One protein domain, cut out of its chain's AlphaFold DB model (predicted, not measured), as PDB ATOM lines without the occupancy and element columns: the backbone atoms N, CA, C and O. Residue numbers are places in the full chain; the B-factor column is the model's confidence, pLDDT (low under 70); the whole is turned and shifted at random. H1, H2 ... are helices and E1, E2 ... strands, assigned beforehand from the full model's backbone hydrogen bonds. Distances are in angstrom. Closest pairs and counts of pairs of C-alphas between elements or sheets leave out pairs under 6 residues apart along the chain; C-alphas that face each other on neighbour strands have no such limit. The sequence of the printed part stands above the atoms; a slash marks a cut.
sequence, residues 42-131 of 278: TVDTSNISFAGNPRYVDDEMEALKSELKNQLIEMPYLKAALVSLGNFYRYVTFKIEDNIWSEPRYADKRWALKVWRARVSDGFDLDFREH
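Overview. This is residues 42 to 131 of the 278 residues of an uncharacterized protein of Gluconobacter albidus (UniProt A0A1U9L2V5). A small, twisted and curled sheet of four strands stands between two helices, H1 over one face and H2 over the other; in these three layers both helices pack mainly on the edge strand E2. The printed part has 90 residues, with E1, H1, E2, E3, E4 and H2 in that order. The mixed sheet runs E1 E4 E3 E2, and the class is mixed, helices and strands. The whole is compact, with a radius of gyration of the C-alphas of 12.3 A and spans of 35 by 30 by 22 A.

Arrangement. Start at E1, residues 49 to 51, the parallel neighbour of E4, residues 100 to 102; N 51 and O 101 are 2.8 A apart. Next, H1, residues 58 to 74, is on the sheet at a height of 6.4 A, and its closest C-alphas to E2, residues 80 to 85, are those of Leu 64 and Val 83, 5.8 A. E3, residues 89 to 97, makes hairpins with E2, N 83 to O 91 at 2.9 A, and with E4, N 102 to O 94 at 2.8 A. E2, E3 and E4 are a meander, each strand the antiparallel neighbour of the one before. E1, H1 and E2 form a split strand-helix-strand unit, two strands of one sheet with a helix between them along the chain and with E4 and E3 between them in the sheet; its crossover is left-handed. H2, residues 109 to 124, is on the sheet at a height of 7.6 A, with Ala 80 and Val 115 its closest C-alphas to E2, 5.8 A; H1 and H2 are apart. Every O i to N i+4 pair is within hydrogen-bond range in H1, and 8 of 12 in H2.

Along the chain. Find C-alpha 49, where E1 begins, at (8.142, -34.663, -45.925). H1 is 24.8 A long, E2 16.9 A, E3 24.9 A and H2 23.4 A, with a kink of 39 degrees near residue 118. H2 ends at C-alpha 124, (19.478, -12.777, -45.007).

Size, cuts and confidence. The C-alphas farthest apart, Asp 58 and His 131, are 36.4 A apart. The printed part has no cut and no long link; pLDDT is under 70 at residues 53 to 55 and 87 to 88.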
ATOM      1  N   THR A  42      20.352 -24.256 -54.555       87.06
ATOM      2  CA  THR A  42      19.408 -25.245 -55.073       87.06
ATOM      3  C   THR A  42      19.006 -26.182 -53.950       87.06
ATOM      4  O   THR A  42      19.859 -26.629 -53.184       87.06
ATOM      5  N   VAL A  43      17.718 -26.509 -53.868       87.38
ATOM      6  CA  VAL A  43      17.185 -27.504 -52.930       87.38
ATOM      7  C   VAL A  43      16.627 -28.680 -53.717       87.38
ATOM      8  O   VAL A  43      15.838 -28.497 -54.644       87.38
ATOM      9  N   ASP A  44      17.009 -29.895 -53.324       87.75
ATOM     10  CA  ASP A  44      16.355 -31.106 -53.810       87.75
ATOM     11  C   ASP A  44      14.963 -31.225 -53.181       87.75
ATOM     12  O   ASP A  44      14.810 -31.571 -52.013       87.75
ATOM     13  N   THR A  45      13.935 -30.942 -53.974       87.88
ATOM     14  CA  THR A  45      12.538 -30.964 -53.532       87.88
ATOM     15  C   THR A  45      11.859 -32.327 -53.723       87.88
ATOM     16  O   THR A  45      10.667 -32.465 -53.428       87.88
ATOM     17  N   SER A  46      12.577 -33.349 -54.205       85.50
ATOM     18  CA  SER A  46      11.998 -34.660 -54.536       85.50
ATOM     19  C   SER A  46      11.414 -35.374 -53.312       85.50
ATOM     20  O   SER A  46      10.299 -35.894 -53.382       85.50
ATOM     21  N   ASN A  47      12.102 -35.288 -52.168       87.31
ATOM     22  CA  ASN A  47      11.819 -36.074 -50.962       87.31
ATOM     23  C   ASN A  47      11.298 -35.242 -49.776       87.31
ATOM     24  O   ASN A  47      11.537 -35.585 -48.619       87.31
ATOM     25  N   ILE A  48      10.588 -34.142 -50.041       90.75
ATOM     26  CA  ILE A  48      10.012 -33.318 -48.969       90.75
ATOM     27  C   ILE A  48       8.954 -34.092 -48.184       90.75
ATOM     28  O   ILE A  48       8.013 -34.655 -48.754       90.75
ATOM     29  N   SER A  49       9.067 -34.034 -46.860       91.31
ATOM     30  CA  SER A  49       8.142 -34.663 -45.925       91.31
ATOM     31  C   SER A  49       7.734 -33.718 -44.794       91.31
ATOM     32  O   SER A  49       8.475 -32.807 -44.417       91.31
ATOM     33  N   PHE A  50       6.538 -33.949 -44.246       92.12
ATOM     34  CA  PHE A  50       6.105 -33.343 -42.992       92.12
ATOM     35  C   PHE A  50       6.284 -34.343 -41.849       92.12
ATOM     36  O   PHE A  50       5.855 -35.490 -41.950       92.12
ATOM     37  N   ALA A  51       6.900 -33.902 -40.759       89.12
ATOM     38  CA  ALA A  51       7.056 -34.674 -39.539       89.12
ATOM     39  C   ALA A  51       5.726 -34.786 -38.778       89.12
ATOM     40  O   ALA A  51       4.962 -33.822 -38.700       89.12
ATOM     41  N   GLY A  52       5.503 -35.936 -38.137       76.25
ATOM     42  CA  GLY A  52       4.341 -36.208 -37.283       76.25
ATOM     43  C   GLY A  52       3.312 -37.150 -37.913       76.25
ATOM     44  O   GLY A  52       3.498 -37.655 -39.015       76.25
ATOM     45  N   ASN A  53       2.222 -37.406 -37.181       63.16
ATOM     46  CA  ASN A  53       1.103 -38.204 -37.684       63.16
ATOM     47  C   ASN A  53       0.198 -37.327 -38.561       63.16
ATOM     48  O   ASN A  53      -0.212 -36.257 -38.099       63.16
ATOM     49  N   PRO A  54      -0.154 -37.759 -39.783       61.47
ATOM     50  CA  PRO A  54      -0.973 -36.954 -40.675       61.47
ATOM     51  C   PRO A  54      -2.371 -36.751 -40.076       61.47
ATOM     52  O   PRO A  54      -3.111 -37.700 -39.832       61.47
ATOM     53  N   ARG A  55      -2.738 -35.487 -39.833       69.69
ATOM     54  CA  ARG A  55      -4.124 -35.070 -39.525       69.69
ATOM     55  C   ARG A  55      -4.994 -34.916 -40.772       69.69
ATOM     56  O   ARG A  55      -6.169 -34.582 -40.656       69.69
ATOM     57  N   TYR A  56      -4.389 -35.091 -41.934       76.69
ATOM     58  CA  TYR A  56      -4.930 -34.769 -43.240       76.69
ATOM     59  C   TYR A  56      -5.010 -36.039 -44.072       76.69
ATOM     60  O   TYR A  56      -4.243 -36.978 -43.846       76.69
ATOM     61  N   VAL A  57      -5.921 -36.054 -45.037       80.56
ATOM     62  CA  VAL A  57      -6.009 -37.151 -46.008       80.56
ATOM     63  C   VAL A  57      -4.841 -37.042 -47.001       80.56
ATOM     64  O   VAL A  57      -4.308 -35.951 -47.208       80.56
ATOM     65  N   ASP A  58      -4.430 -38.157 -47.611       82.56
ATOM     66  CA  ASP A  58      -3.257 -38.226 -48.500       82.56
ATOM     67  C   ASP A  58      -3.260 -37.145 -49.599       82.56
ATOM     68  O   ASP A  58      -2.259 -36.454 -49.786       82.56
ATOM     69  N   ASP A  59      -4.404 -36.908 -50.250       85.75
ATOM     70  CA  ASP A  59      -4.537 -35.887 -51.303       85.75
ATOM     71  C   ASP A  59      -4.281 -34.457 -50.787       85.75
ATOM     72  O   ASP A  59      -3.646 -33.639 -51.457       85.75
ATOM     73  N   GLU A  60      -4.743 -34.138 -49.574       88.19
ATOM     74  CA  GLU A  60      -4.499 -32.840 -48.937       88.19
ATOM     75  C   GLU A  60      -3.020 -32.678 -48.569       88.19
ATOM     76  O   GLU A  60      -2.443 -31.595 -48.712       88.19
ATOM     77  N   MET A  61      -2.378 -33.759 -48.122       87.50
ATOM     78  CA  MET A  61      -0.947 -33.745 -47.832       87.50
ATOM     79  C   MET A  61      -0.117 -33.496 -49.082       87.50
ATOM     80  O   MET A  61       0.802 -32.676 -49.038       87.50
ATOM     81  N   GLU A  62      -0.450 -34.135 -50.200       89.31
ATOM     82  CA  GLU A  62       0.245 -33.908 -51.466       89.31
ATOM     83  C   GLU A  62       0.020 -32.492 -52.017       89.31
ATOM     84  O   GLU A  62       0.962 -31.876 -52.531       89.31
ATOM     85  N   ALA A  63      -1.171 -31.914 -51.833       90.94
ATOM     86  CA  ALA A  63      -1.430 -30.516 -52.181       90.94
ATOM     87  C   ALA A  63      -0.556 -29.545 -51.362       90.94
ATOM     88  O   ALA A  63       0.086 -28.652 -51.921       90.94
ATOM     89  N   LEU A  64      -0.467 -29.750 -50.043       92.12
ATOM     90  CA  LEU A  64       0.365 -28.929 -49.157       92.12
ATOM     91  C   LEU A  64       1.863 -29.079 -49.453       92.12
ATOM     92  O   LEU A  64       2.589 -28.083 -49.450       92.12
ATOM     93  N   LYS A  65       2.329 -30.301 -49.741       92.69
ATOM     94  CA  LYS A  65       3.712 -30.544 -50.176       92.69
ATOM     95  C   LYS A  65       4.001 -29.852 -51.502       92.69
ATOM     96  O   LYS A  65       5.060 -29.251 -51.635       92.69
ATOM     97  N   SER A  66       3.085 -29.913 -52.464       92.88
ATOM     98  CA  SER A  66       3.261 -29.275 -53.774       92.88
ATOM     99  C   SER A  66       3.407 -27.758 -53.655       92.88
ATOM    100  O   SER A  66       4.299 -27.178 -54.270       92.88
ATOM    101  N   GLU A  67       2.606 -27.118 -52.801       93.81
ATOM    102  CA  GLU A  67       2.734 -25.683 -52.522       93.81
ATOM    103  C   GLU A  67       4.099 -25.340 -51.901       93.81
ATOM    104  O   GLU A  67       4.768 -24.401 -52.335       93.81
ATOM    105  N   LEU A  68       4.560 -26.143 -50.936       95.19
ATOM    106  CA  LEU A  68       5.890 -25.974 -50.347       95.19
ATOM    107  C   LEU A  68       7.005 -26.146 -51.388       95.19
ATOM    108  O   LEU A  68       7.922 -25.328 -51.441       95.19
ATOM    109  N   LYS A  69       6.920 -27.177 -52.240       95.12
ATOM    110  CA  LYS A  69       7.885 -27.429 -53.322       95.12
ATOM    111  C   LYS A  69       8.002 -26.217 -54.243       95.12
ATOM    112  O   LYS A  69       9.112 -25.759 -54.495       95.12
ATOM    113  N   ASN A  70       6.874 -25.654 -54.675       93.81
ATOM    114  CA  ASN A  70       6.850 -24.468 -55.531       93.81
ATOM    115  C   ASN A  70       7.544 -23.269 -54.874       93.81
ATOM    116  O   ASN A  70       8.326 -22.572 -55.522       93.81
ATOM    117  N   GLN A  71       7.308 -23.052 -53.578       94.94
ATOM    118  CA  GLN A  71       7.969 -21.976 -52.841       94.94
ATOM    119  C   GLN A  71       9.478 -22.199 -52.712       94.94
ATOM    120  O   GLN A  71      10.227 -21.238 -52.851       94.94
ATOM    121  N   LEU A  72       9.938 -23.433 -52.491       95.38
ATOM    122  CA  LEU A  72      11.367 -23.748 -52.370       95.38
ATOM    123  C   LEU A  72      12.119 -23.733 -53.702       95.38
ATOM    124  O   LEU A  72      13.319 -23.483 -53.705       95.38
ATOM    125  N   ILE A  73      11.432 -23.946 -54.826       93.12
ATOM    126  CA  ILE A  73      12.015 -23.726 -56.156       93.12
ATOM    127  C   ILE A  73      12.351 -22.241 -56.345       93.12
ATOM    128  O   ILE A  73      13.412 -21.908 -56.862       93.12
ATOM    129  N   GLU A  74      11.460 -21.340 -55.923       91.69
ATOM    130  CA  GLU A  74      11.679 -19.894 -56.050       91.69
ATOM    131  C   GLU A  74      12.588 -19.327 -54.942       91.69
ATOM    132  O   GLU A  74      13.317 -18.358 -55.153       91.69
ATOM    133  N   MET A  75      12.501 -19.887 -53.736       95.12
ATOM    134  CA  MET A  75      13.162 -19.406 -52.522       95.12
ATOM    135  C   MET A  75      13.755 -20.604 -51.753       95.12
ATOM    136  O   MET A  75      13.221 -21.014 -50.720       95.12
ATOM    137  N   PRO A  76      14.876 -21.173 -52.229       94.75
ATOM    138  CA  PRO A  76      15.502 -22.378 -51.658       94.75
ATOM    139  C   PRO A  76      16.020 -22.190 -50.223       94.75
ATOM    140  O   PRO A  76      16.267 -23.153 -49.503       94.75
ATOM    141  N   TYR A  77      16.160 -20.943 -49.783       95.25
ATOM    142  CA  TYR A  77      16.653 -20.560 -48.463       95.25
ATOM    143  C   TYR A  77      15.578 -20.544 -47.361       95.25
ATOM    144  O   TYR A  77      15.906 -20.271 -46.205       95.25
ATOM    145  N   LEU A  78      14.296 -20.781 -47.679       96.19
ATOM    146  CA  LEU A  78      13.217 -20.674 -46.689       96.19
ATOM    147  C   LEU A  78      13.403 -21.642 -45.512       96.19
ATOM    148  O   LEU A  78      13.656 -22.836 -45.678       96.19
ATOM    149  N   LYS A  79      13.176 -21.117 -44.307       95.81
ATOM    150  CA  LYS A  79      13.133 -21.839 -43.028       95.81
ATOM    151  C   LYS A  79      11.708 -21.875 -42.464       95.81
ATOM    152  O   LYS A  79      11.408 -22.701 -41.604       95.81
ATOM    153  N   ALA A  80      10.811 -21.024 -42.962       95.88
ATOM    154  CA  ALA A  80       9.377 -21.073 -42.692       95.88
ATOM    155  C   ALA A  80       8.566 -20.835 -43.972       95.88
ATOM    156  O   ALA A  80       8.925 -19.994 -44.793       95.88
ATOM    157  N   ALA A  81       7.443 -21.537 -44.120       95.69
ATOM    158  CA  ALA A  81       6.587 -21.431 -45.298       95.69
ATOM    159  C   ALA A  81       5.103 -21.385 -44.930       95.69
ATOM    160  O   ALA A  81       4.654 -21.970 -43.937       95.69
ATOM    161  N   LEU A  82       4.344 -20.653 -45.744       94.25
ATOM    162  CA  LEU A  82       2.895 -20.561 -45.646       94.25
ATOM    163  C   LEU A  82       2.299 -21.400 -46.773       94.25
ATOM    164  O   LEU A  82       2.369 -20.999 -47.927       94.25
ATOM    165  N   VAL A  83       1.705 -22.536 -46.441       93.44
ATOM    166  CA  VAL A  83       1.085 -23.458 -47.401       93.44
ATOM    167  C   VAL A  83      -0.434 -23.415 -47.260       93.44
ATOM    168  O   VAL A  83      -0.951 -23.048 -46.202       93.44
ATOM    169  N   SER A  84      -1.176 -23.754 -48.310       89.94
ATOM    170  CA  SER A  84      -2.639 -23.641 -48.295       89.94
ATOM    171  C   SER A  84      -3.358 -24.834 -48.899       89.94
ATOM    172  O   SER A  84      -2.930 -25.377 -49.911       89.94
ATOM    173  N   LEU A  85      -4.503 -25.175 -48.302       86.00
ATOM    174  CA  LEU A  85      -5.504 -26.056 -48.902       86.00
ATOM    175  C   LEU A  85      -6.603 -25.181 -49.507       86.00
ATOM    176  O   LEU A  85      -7.431 -24.605 -48.793       86.00
ATOM    177  N   GLY A  86      -6.572 -25.033 -50.832       77.06
ATOM    178  CA  GLY A  86      -7.468 -24.134 -51.556       77.06
ATOM    179  C   GLY A  86      -7.322 -22.666 -51.129       77.06
ATOM    180  O   GLY A  86      -6.286 -22.230 -50.637       77.06
ATOM    181  N   ASN A  87      -8.386 -21.881 -51.313       68.75
ATOM    182  CA  ASN A  87      -8.311 -20.419 -51.198       68.75
ATOM    183  C   ASN A  87      -8.460 -19.870 -49.768       68.75
ATOM    184  O   ASN A  87      -8.243 -18.676 -49.550       68.75
ATOM    185  N   PHE A  88      -8.850 -20.701 -48.796       64.94
ATOM    186  CA  PHE A  88      -9.306 -20.221 -47.482       64.94
ATOM    187  C   PHE A  88      -8.427 -20.657 -46.312       64.94
ATOM    188  O   PHE A  88      -8.294 -19.908 -45.341       64.94
ATOM    189  N   TYR A  89      -7.807 -21.834 -46.387       74.69
ATOM    190  CA  TYR A  89      -7.060 -22.393 -45.267       74.69
ATOM    191  C   TYR A  89      -5.567 -22.186 -45.467       74.69
ATOM    192  O   TYR A  89      -4.971 -22.736 -46.389       74.69
ATOM    193  N   ARG A  90      -4.968 -21.379 -44.590       85.69
ATOM    194  CA  ARG A  90      -3.529 -21.117 -44.559       85.69
ATOM    195  C   ARG A  90      -2.915 -21.825 -43.367       85.69
ATOM    196  O   ARG A  90      -3.403 -21.693 -42.242       85.69
ATOM    197  N   TYR A  91      -1.827 -22.528 -43.620       92.25
ATOM    198  CA  TYR A  91      -1.074 -23.270 -42.632       92.25
ATOM    199  C   TYR A  91       0.373 -22.795 -42.636       92.25
ATOM    200  O   TYR A  91       0.922 -22.440 -43.677       92.25
ATOM    201  N   VAL A  92       0.989 -22.775 -41.462       94.06
ATOM    202  CA  VAL A  92       2.422 -22.535 -41.300       94.06
ATOM    203  C   VAL A  92       3.146 -23.855 -41.111       94.06
ATOM    204  O   VAL A  92       2.655 -24.751 -40.422       94.06
ATOM    205  N   THR A  93       4.326 -23.947 -41.704       94.81
ATOM    206  CA  THR A  93       5.270 -25.043 -41.507       94.81
ATOM    207  C   THR A  93       6.689 -24.481 -41.402       94.81
ATOM    208  O   THR A  93       6.984 -23.413 -41.947       94.81
ATOM    209  N   PHE A  94       7.552 -25.167 -40.657       95.31
ATOM    210  CA  PHE A  94       8.921 -24.750 -40.363       95.31
ATOM    211  C   PHE A  94       9.898 -25.853 -40.748       95.31
ATOM    212  O   PHE A  94       9.628 -27.026 -40.494       95.31
ATOM    213  N   LYS A  95      11.044 -25.485 -41.316       94.88
ATOM    214  CA  LYS A  95      12.127 -26.422 -41.599       94.88
ATOM    215  C   LYS A  95      12.688 -26.935 -40.271       94.88
ATOM    216  O   LYS A  95      13.053 -26.136 -39.408       94.88
ATOM    217  N   ILE A  96      12.720 -28.253 -40.100       94.31
ATOM    218  CA  ILE A  96      13.340 -28.914 -38.943       94.31
ATOM    219  C   ILE A  96      14.779 -29.269 -39.311       94.31
ATOM    220  O   ILE A  96      15.715 -28.880 -38.620       94.31
ATOM    221  N   GLU A  97      14.930 -29.949 -40.440       90.06
ATOM    222  CA  GLU A  97      16.197 -30.331 -41.052       90.06
ATOM    223  C   GLU A  97      16.011 -30.396 -42.576       90.06
ATOM    224  O   GLU A  97      14.971 -29.990 -43.108       90.06
ATOM    225  N   ASP A  98      17.028 -30.832 -43.311       87.69
ATOM    226  CA  ASP A  98      16.929 -30.907 -44.765       87.69
ATOM    227  C   ASP A  98      15.791 -31.837 -45.197       87.69
ATOM    228  O   ASP A  98      15.663 -32.965 -44.733       87.69
ATOM    229  N   ASN A  99      14.922 -31.317 -46.069       89.62
ATOM    230  CA  ASN A  99      13.721 -31.979 -46.588       89.62
ATOM    231  C   ASN A  99      12.671 -32.421 -45.553       89.62
ATOM    232  O   ASN A  99      11.633 -32.963 -45.943       89.62
ATOM    233  N   ILE A 100      12.865 -32.126 -44.266       94.06
ATOM    234  CA  ILE A 100      11.917 -32.455 -43.201       94.06
ATOM    235  C   ILE A 100      11.380 -31.169 -42.586       94.06
ATOM    236  O   ILE A 100      12.098 -30.348 -42.008       94.06
ATOM    237  N   TRP A 101      10.070 -31.016 -42.709       95.62
ATOM    238  CA  TRP A 101       9.327 -29.846 -42.271       95.62
ATOM    239  C   TRP A 101       8.362 -30.216 -41.155       95.62
ATOM    240  O   TRP A 101       7.891 -31.346 -41.066       95.62
ATOM    241  N   SER A 102       8.033 -29.277 -40.278       94.56
ATOM    242  CA  SER A 102       7.043 -29.511 -39.234       94.56
ATOM    243  C   SER A 102       5.665 -29.777 -39.837       94.56
ATOM    244  O   SER A 102       5.312 -29.201 -40.867       94.56
ATOM    245  N   GLU A 103       4.842 -30.554 -39.135       92.19
ATOM    246  CA  GLU A 103       3.409 -30.674 -39.414       92.19
ATOM    247  C   GLU A 103       2.783 -29.290 -39.711       92.19
ATOM    248  O   GLU A 103       2.956 -28.369 -38.899       92.19
ATOM    249  N   PRO A 104       2.072 -29.113 -40.842       92.19
ATOM    250  CA  PRO A 104       1.362 -27.874 -41.134       92.19
ATOM    251  C   PRO A 104       0.326 -27.572 -40.050       92.19
ATOM    252  O   PRO A 104      -0.471 -28.428 -39.669       92.19
ATOM    253  N   ARG A 105       0.319 -26.339 -39.533       90.50
ATOM    254  CA  ARG A 105      -0.633 -25.902 -38.496       90.50
ATOM    255  C   ARG A 105      -1.380 -24.665 -38.926       90.50
ATOM    256  O   ARG A 105      -0.799 -23.791 -39.557       90.50
ATOM    257  N   TYR A 106      -2.660 -24.588 -38.571       90.31
ATOM    258  CA  TYR A 106      -3.497 -23.447 -38.928       90.31
ATOM    259  C   TYR A 106      -2.833 -22.131 -38.511       90.31
ATOM    260  O   TYR A 106      -2.391 -21.971 -37.371       90.31
ATOM    261  N   ALA A 107      -2.761 -21.200 -39.456       89.44
ATOM    262  CA  ALA A 107      -2.101 -19.925 -39.279       89.44
ATOM    263  C   ALA A 107      -3.119 -18.857 -38.879       89.44
ATOM    264  O   ALA A 107      -3.956 -18.444 -39.685       89.44
ATOM    265  N   ASP A 108      -3.006 -18.338 -37.657       90.19
ATOM    266  CA  ASP A 108      -3.653 -17.067 -37.351       90.19
ATOM    267  C   ASP A 108      -2.989 -15.915 -38.137       90.19
ATOM    268  O   ASP A 108      -1.912 -16.048 -38.731       90.19
ATOM    269  N   LYS A 109      -3.622 -14.737 -38.130       89.44
ATOM    270  CA  LYS A 109      -3.110 -13.552 -38.838       89.44
ATOM    271  C   LYS A 109      -1.681 -13.178 -38.420       89.44
ATOM    272  O   LYS A 109      -0.917 -12.676 -39.245       89.44
ATOM    273  N   ARG A 110      -1.320 -13.381 -37.148       90.56
ATOM    274  CA  ARG A 110      -0.013 -12.999 -36.603       90.56
ATOM    275  C   ARG A 110       1.076 -13.929 -37.126       90.56
ATOM    276  O   ARG A 110       2.107 -13.443 -37.586       90.56
ATOM    277  N   TRP A 111       0.843 -15.236 -37.082       91.06
ATOM    278  CA  TRP A 111       1.752 -16.246 -37.609       91.06
ATOM    279  C   TRP A 111       1.868 -16.169 -39.124       91.06
ATOM    280  O   TRP A 111       2.985 -16.167 -39.633       91.06
ATOM    281  N   ALA A 112       0.752 -15.987 -39.835       91.75
ATOM    282  CA  ALA A 112       0.773 -15.795 -41.280       91.75
ATOM    283  C   ALA A 112       1.633 -14.586 -41.683       91.75
ATOM    284  O   ALA A 112       2.423 -14.683 -42.615       91.75
ATOM    285  N   LEU A 113       1.538 -13.465 -40.954       91.81
ATOM    286  CA  LEU A 113       2.365 -12.283 -41.211       91.81
ATOM    287  C   LEU A 113       3.852 -12.519 -40.912       91.81
ATOM    288  O   LEU A 113       4.703 -12.056 -41.669       91.81
ATOM    289  N   LYS A 114       4.180 -13.222 -39.819       93.00
ATOM    290  CA  LYS A 114       5.572 -13.569 -39.493       93.00
ATOM    291  C   LYS A 114       6.192 -14.463 -40.566       93.00
ATOM    292  O   LYS A 114       7.273 -14.160 -41.050       93.00
ATOM    293  N   VAL A 115       5.485 -15.513 -40.973       94.69
ATOM    294  CA  VAL A 115       5.965 -16.447 -41.999       94.69
ATOM    295  C   VAL A 115       5.999 -15.799 -43.384       94.69
ATOM    296  O   VAL A 115       6.928 -16.027 -44.144       94.69
ATOM    297  N   TRP A 116       5.068 -14.895 -43.696       92.56
ATOM    298  CA  TRP A 116       5.156 -14.098 -44.922       92.56
ATOM    299  C   TRP A 116       6.453 -13.280 -44.993       92.56
ATOM    300  O   TRP A 116       7.077 -13.194 -46.047       92.56
ATOM    301  N   ARG A 117       6.880 -12.713 -43.859       94.44
ATOM    302  CA  ARG A 117       8.142 -11.969 -43.736       94.44
ATOM    303  C   ARG A 117       9.380 -12.868 -43.724       94.44
ATOM    304  O   ARG A 117      10.455 -12.381 -44.068       94.44
ATOM    305  N   ALA A 118       9.228 -14.160 -43.423       95.69
ATOM    306  CA  ALA A 118      10.310 -15.144 -43.496       95.69
ATOM    307  C   ALA A 118      10.915 -15.237 -44.904       95.69
ATOM    308  O   ALA A 118      12.126 -15.354 -45.049       95.69
ATOM    309  N   ARG A 119      10.098 -15.011 -45.945       95.88
ATOM    310  CA  ARG A 119      10.545 -14.890 -47.347       95.88
ATOM    311  C   ARG A 119      11.669 -13.883 -47.561       95.88
ATOM    312  O   ARG A 119      12.437 -14.014 -48.511       95.88
ATOM    313  N   VAL A 120      11.731 -12.868 -46.705       95.50
ATOM    314  CA  VAL A 120      12.798 -11.876 -46.692       95.50
ATOM    315  C   VAL A 120      13.855 -12.260 -45.661       95.50
ATOM    316  O   VAL A 120      15.013 -12.406 -46.026       95.50
ATOM    317  N   SER A 121      13.481 -12.426 -44.386       96.75
ATOM    318  CA  SER A 121      14.465 -12.591 -43.305       96.75
ATOM    319  C   SER A 121      15.333 -13.836 -43.462       96.75
ATOM    320  O   SER A 121      16.538 -13.749 -43.246       96.75
ATOM    321  N   ASP A 122      14.754 -14.959 -43.899       96.69
ATOM    322  CA  ASP A 122      15.494 -16.210 -44.062       96.69
ATOM    323  C   ASP A 122      16.580 -16.074 -45.133       96.69
ATOM    324  O   ASP A 122      17.667 -16.616 -44.964       96.69
ATOM    325  N   GLY A 123      16.333 -15.280 -46.183       95.25
ATOM    326  CA  GLY A 123      17.309 -15.031 -47.250       95.25
ATOM    327  C   GLY A 123      18.485 -14.151 -46.821       95.25
ATOM    328  O   GLY A 123      19.490 -14.088 -47.524       95.25
ATOM    329  N   PHE A 124      18.385 -13.500 -45.661       94.25
ATOM    330  CA  PHE A 124      19.478 -12.777 -45.007       94.25
ATOM    331  C   PHE A 124      20.015 -13.514 -43.773       94.25
ATOM    332  O   PHE A 124      20.751 -12.921 -42.990       94.25
ATOM    333  N   ASP A 125      19.628 -14.778 -43.573       95.25
ATOM    334  CA  ASP A 125      19.954 -15.566 -42.381       95.25
ATOM    335  C   ASP A 125      19.519 -14.927 -41.051       95.25
ATOM    336  O   ASP A 125      20.100 -15.172 -39.995       95.25
ATOM    337  N   LEU A 126      18.440 -14.143 -41.084       95.56
ATOM    338  CA  LEU A 126      17.836 -13.528 -39.908       95.56
ATOM    339  C   LEU A 126      16.617 -14.330 -39.443       95.56
ATOM    340  O   LEU A 126      15.827 -14.820 -40.249       95.56
ATOM    341  N   ASP A 127      16.419 -14.418 -38.128       92.69
ATOM    342  CA  ASP A 127      15.276 -15.132 -37.557       92.69
ATOM    343  C   ASP A 127      13.960 -14.376 -37.819       92.69
ATOM    344  O   ASP A 127      13.742 -13.264 -37.330       92.69
ATOM    345  N   PHE A 128      13.041 -15.002 -38.558       91.31
ATOM    346  CA  PHE A 128      11.721 -14.448 -38.883       91.31
ATOM    347  C   PHE A 128      10.826 -14.188 -37.655       91.31
ATOM    348  O   PHE A 128       9.786 -13.523 -37.749       91.31
ATOM    349  N   ARG A 129      11.180 -14.732 -36.483       91.19
ATOM    350  CA  ARG A 129      10.427 -14.557 -35.234       91.19
ATOM    351  C   ARG A 129      10.723 -13.226 -34.552       91.19
ATOM    352  O   ARG A 129       9.883 -12.812 -33.737       91.19
ATOM    353  N   GLU A 130      11.839 -12.586 -34.898       91.50
ATOM    354  CA  GLU A 130      12.294 -11.303 -34.363       91.50
ATOM    355  C   GLU A 130      11.341 -10.139 -34.672       91.50
ATOM    356  O   GLU A 130      10.393 -10.229 -35.461       91.50
ATOM    357  N   HIS A 131      11.566  -9.008 -34.001       89.38
ATOM    358  CA  HIS A 131      10.801  -7.794 -34.267       89.38
ATOM    359  C   HIS A 131      11.109  -7.257 -35.670       89.38
ATOM    360  O   HIS A 131      12.226  -6.820 -35.937       89.38
TER     361      HIS A 131